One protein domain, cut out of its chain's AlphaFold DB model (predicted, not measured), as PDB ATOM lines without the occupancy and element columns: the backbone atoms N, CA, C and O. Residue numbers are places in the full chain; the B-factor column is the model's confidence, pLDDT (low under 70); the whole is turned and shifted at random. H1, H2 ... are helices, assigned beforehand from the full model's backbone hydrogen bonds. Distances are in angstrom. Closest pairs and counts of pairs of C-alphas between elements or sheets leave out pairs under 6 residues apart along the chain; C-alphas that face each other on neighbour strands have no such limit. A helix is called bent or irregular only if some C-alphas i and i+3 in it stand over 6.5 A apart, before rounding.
ATOM      1  N   LEU A   2     182.955 178.453 142.044       40.88
ATOM      2  CA  LEU A   2     182.934 178.431 143.513       40.88
ATOM      3  C   LEU A   2     182.506 177.029 143.947       40.88
ATOM      4  O   LEU A   2     181.476 176.530 143.493       40.88
ATOM      5  N   GLY A   3     183.335 176.364 144.747       36.03
ATOM      6  CA  GLY A   3     183.035 175.030 145.255       36.03
ATOM      7  C   GLY A   3     181.904 175.052 146.296       36.03
ATOM      8  O   GLY A   3     181.611 176.098 146.877       36.03
ATOM      9  N   PRO A   4     181.302 173.891 146.612       51.09
ATOM     10  CA  PRO A   4     180.227 173.759 147.605       51.09
ATOM     11  C   PRO A   4     180.617 174.173 149.042       51.09
ATOM     12  O   PRO A   4     179.757 174.225 149.918       51.09
ATOM     13  N   HIS A   5     181.891 174.497 149.295       47.44
ATOM     14  CA  HIS A   5     182.386 174.990 150.583       47.44
ATOM     15  C   HIS A   5     181.984 176.442 150.902       47.44
ATOM     16  O   HIS A   5     181.875 176.788 152.079       47.44
ATOM     17  N   ASP A   6     181.716 177.285 149.900       46.25
ATOM     18  CA  ASP A   6     181.385 178.698 150.150       46.25
ATOM     19  C   ASP A   6     179.922 178.907 150.562       46.25
ATOM     20  O   ASP A   6     179.618 179.781 151.377       46.25
ATOM     21  N   ALA A   7     179.001 178.070 150.081       50.09
ATOM     22  CA  ALA A   7     177.574 178.229 150.363       50.09
ATOM     23  C   ALA A   7     177.234 178.038 151.855       50.09
ATOM     24  O   ALA A   7     176.444 178.797 152.419       50.09
ATOM     25  N   THR A   8     177.872 177.077 152.529       51.28
ATOM     26  CA  THR A   8     177.681 176.831 153.968       51.28
ATOM     27  C   THR A   8     178.345 177.911 154.821       51.28
ATOM     28  O   THR A   8     177.715 178.429 155.741       51.28
ATOM     29  N   SER A   9     179.564 178.335 154.472       54.16
ATOM     30  CA  SER A   9     180.261 179.459 155.120       54.16
ATOM     31  C   SER A   9     179.427 180.753 155.096       54.16
ATOM     32  O   SER A   9     179.305 181.453 156.108       54.16
ATOM     33  N   THR A  10     178.744 181.019 153.976       61.16
ATOM     34  CA  THR A  10     177.856 182.184 153.823       61.16
ATOM     35  C   THR A  10     176.628 182.137 154.741       61.16
ATOM     36  O   THR A  10     176.185 183.189 155.193       61.16
ATOM     37  N   ALA A  11     176.096 180.953 155.069       69.38
ATOM     38  CA  ALA A  11     174.914 180.797 155.927       69.38
ATOM     39  C   ALA A  11     175.229 180.866 157.433       69.38
ATOM     40  O   ALA A  11     174.421 181.364 158.216       69.38
ATOM     41  N   PHE A  12     176.414 180.423 157.863       70.69
ATOM     42  CA  PHE A  12     176.799 180.470 159.283       70.69
ATOM     43  C   PHE A  12     177.218 181.863 159.749       70.69
ATOM     44  O   PHE A  12     176.985 182.235 160.902       70.69
ATOM     45  N   LYS A  13     177.793 182.664 158.847       79.38
ATOM     46  CA  LYS A  13     178.190 184.044 159.127       79.38
ATOM     47  C   LYS A  13     177.041 184.913 159.677       79.38
ATOM     48  O   LYS A  13     177.239 185.505 160.739       79.38
ATOM     49  N   PRO A  14     175.849 184.995 159.053       84.62
ATOM     50  CA  PRO A  14     174.747 185.795 159.582       84.62
ATOM     51  C   PRO A  14     174.235 185.274 160.929       84.62
ATOM     52  O   PRO A  14     173.923 186.079 161.802       84.62
ATOM     53  N   ILE A  15     174.222 183.954 161.153       83.12
ATOM     54  CA  ILE A  15     173.814 183.364 162.440       83.12
ATOM     55  C   ILE A  15     174.773 183.793 163.557       83.12
ATOM     56  O   ILE A  15     174.336 184.257 164.612       83.12
ATOM     57  N   GLN A  16     176.083 183.701 163.317       82.31
ATOM     58  CA  GLN A  16     177.099 184.139 164.275       82.31
ATOM     59  C   GLN A  16     177.011 185.649 164.542       82.31
ATOM     60  O   GLN A  16     177.151 186.083 165.684       82.31
ATOM     61  N   VAL A  17     176.756 186.459 163.508       86.44
ATOM     62  CA  VAL A  17     176.555 187.908 163.656       86.44
ATOM     63  C   VAL A  17     175.334 188.203 164.528       86.44
ATOM     64  O   VAL A  17     175.439 189.015 165.445       86.44
ATOM     65  N   SER A  18     174.210 187.521 164.307       85.75
ATOM     66  CA  SER A  18     173.008 187.675 165.132       85.75
ATOM     67  C   SER A  18     173.254 187.282 166.589       85.75
ATOM     68  O   SER A  18     172.908 188.047 167.487       85.75
ATOM     69  N   LEU A  19     173.933 186.156 166.842       83.62
ATOM     70  CA  LEU A  19     174.345 185.745 168.194       83.62
ATOM     71  C   LEU A  19     175.225 186.799 168.876       83.62
ATOM     72  O   LEU A  19     174.993 187.150 170.031       83.62
ATOM     73  N   ASN A  20     176.196 187.353 168.150       86.69
ATOM     74  CA  ASN A  20     177.074 188.399 168.667       86.69
ATOM     75  C   ASN A  20     176.328 189.712 168.950       86.69
ATOM     76  O   ASN A  20     176.705 190.439 169.865       86.69
ATOM     77  N   ASN A  21     175.298 190.038 168.170       87.50
ATOM     78  CA  ASN A  21     174.471 191.218 168.415       87.50
ATOM     79  C   ASN A  21     173.618 191.032 169.673       87.50
ATOM     80  O   ASN A  21     173.589 191.930 170.504       87.50
ATOM     81  N   MET A  22     173.014 189.855 169.861       84.88
ATOM     82  CA  MET A  22     172.295 189.536 171.100       84.88
ATOM     83  C   MET A  22     173.215 189.599 172.320       84.88
ATOM     84  O   MET A  22     172.839 190.179 173.334       84.88
ATOM     85  N   ALA A  23     174.433 189.054 172.216       86.00
ATOM     86  CA  ALA A  23     175.419 189.124 173.290       86.00
ATOM     87  C   ALA A  23     175.712 190.579 173.687       86.00
ATOM     88  O   ALA A  23     175.643 190.909 174.866       86.00
ATOM     89  N   ARG A  24     175.928 191.458 172.698       89.31
ATOM     90  CA  ARG A  24     176.124 192.901 172.909       89.31
ATOM     91  C   ARG A  24     174.928 193.582 173.558       89.31
ATOM     92  O   ARG A  24     175.114 194.378 174.469       89.31
ATOM     93  N   THR A  25     173.708 193.248 173.139       89.56
ATOM     94  CA  THR A  25     172.489 193.780 173.763       89.56
ATOM     95  C   THR A  25     172.366 193.362 175.229       89.56
ATOM     96  O   THR A  25     171.958 194.170 176.053       89.56
ATOM     97  N   ILE A  26     172.741 192.125 175.569       87.19
ATOM     98  CA  ILE A  26     172.696 191.622 176.950       87.19
ATOM     99  C   ILE A  26     173.765 192.288 177.821       87.19
ATOM    100  O   ILE A  26     173.490 192.638 178.965       87.19
ATOM    101  N   THR A  27     174.987 192.444 177.308       87.88
ATOM    102  CA  THR A  27     176.120 192.971 178.084       87.88
ATOM    103  C   THR A  27     176.222 194.493 178.060       87.88
ATOM    104  O   THR A  27     176.995 195.047 178.833       87.88
ATOM    105  N   GLY A  28     175.492 195.165 177.166       88.88
ATOM    106  CA  GLY A  28     175.608 196.605 176.924       88.88
ATOM    107  C   GLY A  28     176.903 197.020 176.215       88.88
ATOM    108  O   GLY A  28     177.220 198.201 176.200       88.88
ATOM    109  N   LEU A  29     177.653 196.065 175.647       87.44
ATOM    110  CA  LEU A  29     178.933 196.331 174.979       87.44
ATOM    111  C   LEU A  29     178.711 196.736 173.522       87.44
ATOM    112  O   LEU A  29     177.914 196.127 172.804       87.44
ATOM    113  N   GLU A  30     179.473 197.711 173.051       86.44
ATOM    114  CA  GLU A  30     179.403 198.192 171.681       86.44
ATOM    115  C   GLU A  30     180.358 197.421 170.750       86.44
ATOM    116  O   GLU A  30     181.075 196.487 171.123       86.44
ATOM    117  N   ARG A  31     180.328 197.737 169.450       84.00
ATOM    118  CA  ARG A  31     181.316 197.190 168.496       84.00
ATOM    119  C   ARG A  31     182.667 197.899 168.598       84.00
ATOM    120  O   ARG A  31     183.685 197.286 168.291       84.00
ATOM    121  N   THR A  32     182.639 199.155 169.022       87.38
ATOM    122  CA  THR A  32     183.769 200.065 169.258       87.38
ATOM    123  C   THR A  32     184.638 199.633 170.434       87.38
ATOM    124  O   THR A  32     185.822 199.939 170.442       87.38
ATOM    125  N   ASP A  33     184.103 198.837 171.361       85.06
ATOM    126  CA  ASP A  33     184.863 198.300 172.497       85.06
ATOM    127  C   ASP A  33     185.892 197.228 172.090       85.06
ATOM    128  O   ASP A  33     186.668 196.767 172.922       85.06
ATOM    129  N   HIS A  34     185.891 196.793 170.821       82.25
ATOM    130  CA  HIS A  34     186.836 195.821 170.251       82.25
ATOM    131  C   HIS A  34     187.026 194.534 171.082       82.25
ATOM    132  O   HIS A  34     188.059 193.872 171.000       82.25
ATOM    133  N   VAL A  35     186.001 194.140 171.842       85.50
ATOM    134  CA  VAL A  35     186.027 192.935 172.676       85.50
ATOM    135  C   VAL A  35     186.078 191.690 171.794       85.50
ATOM    136  O   VAL A  35     185.360 191.585 170.789       85.50
ATOM    137  N   LEU A  36     186.913 190.723 172.183       85.12
ATOM    138  CA  LEU A  36     186.963 189.423 171.526       85.12
ATOM    139  C   LEU A  36     185.578 188.768 171.594       85.12
ATOM    140  O   LEU A  36     184.897 188.810 172.618       85.12
ATOM    141  N   VAL A  37     185.153 188.120 170.503       81.00
ATOM    142  CA  VAL A  37     183.858 187.410 170.450       81.00
ATOM    143  C   VAL A  37     183.739 186.402 171.591       81.00
ATOM    144  O   VAL A  37     182.640 186.167 172.090       81.00
ATOM    145  N   CYS A  38     184.874 185.850 172.012       76.19
ATOM    146  CA  CYS A  38     184.942 184.916 173.108       76.19
ATOM    147  C   CYS A  38     184.487 185.531 174.430       76.19
ATOM    148  O   CYS A  38     183.475 185.129 175.009       76.19
ATOM    149  N   ASP A  39     185.167 186.595 174.826       82.44
ATOM    150  CA  ASP A  39     184.886 187.291 176.073       82.44
ATOM    151  C   ASP A  39     183.467 187.876 176.061       82.44
ATOM    152  O   ASP A  39     182.736 187.757 177.039       82.44
ATOM    153  N   LEU A  40     183.018 188.397 174.912       84.44
ATOM    154  CA  LEU A  40     181.655 188.900 174.730       84.44
ATOM    155  C   LEU A  40     180.588 187.826 175.010       84.44
ATOM    156  O   LEU A  40     179.588 188.097 175.676       84.44
ATOM    157  N   GLN A  41     180.773 186.609 174.494       81.19
ATOM    158  CA  GLN A  41     179.809 185.524 174.681       81.19
ATOM    159  C   GLN A  41     179.860 184.939 176.093       81.19
ATOM    160  O   GLN A  41     178.806 184.629 176.653       81.19
ATOM    161  N   ASP A  42     181.046 184.854 176.697       80.81
ATOM    162  CA  ASP A  42     181.193 184.424 178.086       80.81
ATOM    163  C   ASP A  42     180.571 185.443 179.060       80.81
ATOM    164  O   ASP A  42     179.830 185.046 179.965       80.81
ATOM    165  N   CYS A  43     180.746 186.750 178.821       80.62
ATOM    166  CA  CYS A  43     180.072 187.820 179.564       80.62
ATOM    167  C   CYS A  43     178.545 187.760 179.413       80.62
ATOM    168  O   CYS A  43     177.822 187.885 180.401       80.62
ATOM    169  N   ALA A  44     178.046 187.503 178.200       81.69
ATOM    170  CA  ALA A  44     176.616 187.334 177.935       81.69
ATOM    171  C   ALA A  44     176.053 185.988 178.435       81.69
ATOM    172  O   ALA A  44     174.850 185.746 178.329       81.69
ATOM    173  N   ARG A  45     176.911 185.089 178.943       80.56
ATOM    174  CA  ARG A  45     176.588 183.692 179.287       80.56
ATOM    175  C   ARG A  45     175.938 182.921 178.131       80.56
ATOM    176  O   ARG A  45     175.181 181.972 178.356       80.56
ATOM    177  N   LEU A  46     176.244 183.304 176.892       77.69
ATOM    178  CA  LEU A  46     175.738 182.650 175.693       77.69
ATOM    179  C   LEU A  46     176.706 181.552 175.236       77.69
ATOM    180  O   LEU A  46     177.920 181.753 175.204       77.69
ATOM    181  N   PRO A  47     176.202 180.363 174.868       69.88
ATOM    182  CA  PRO A  47     177.039 179.346 174.265       69.88
ATOM    183  C   PRO A  47     177.433 179.766 172.850       69.88
ATOM    184  O   PRO A  47     176.617 180.240 172.062       69.88
TER     185      PRO A  47
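Overview. This is residues 2 to 47 of the 149 residues of an uncharacterized protein of Tigriopus californicus (UniProt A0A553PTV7). One long helix, H1, makes the length of the domain, and the short helix H2 packs beside its far half, where the chain has folded back through a loop of residues 28 to 36. The near half of H1, with the residues before it, sticks out as an arm: residues 2 to 15 stand free, of which 5 to 15 belong to H1. The printed part has 46 residues with two named helices, H1 then H2, and no named strand; the class is all helix. The whole is loose, with a radius of gyration of the C-alphas of 12.7 A, and elongated, spanning 38 by 21 by 14 A.

Along the chain. H1 holds residues 5 to 27, from C-alpha 5 at (182.386, 174.990, 150.583) to C-alpha 27 at (176.120, 192.971, 178.084), 33.4 A from first to last C-alpha. It is neither bent nor irregular, but only just: C-alphas 11 and 14 are 6.2 A apart. After a short link of 9 residues, H2 holds residues 37 to 43, 9.9 A long, and ends with C-alpha 43 at (180.072, 187.820, 179.564).

Arrangement. H1 touches H2 with its residues 20 to 27 alone. Their closest C-alphas are those of Ala 23 and Gln 41, 5.8 A apart. Their lines stand at a steep tilt of 36 degrees, only just more than shallow. They run the same way, with their centres 13.5 A apart. In H2 every O i to N i+4 pair is within hydrogen-bond range; in H1 16 of 19 are.

Size, cuts and confidence. The two C-alphas farthest apart are those of Gly 3 and Gly 28, at 39.0 A. Without the free stretch, the body of 32 residues spans 22 by 16 by 15 A. The printed part has no cut, and no link is long. The mean pLDDT of the printed part is 76.3, with residues 2 to 11 and residue 47 under 70.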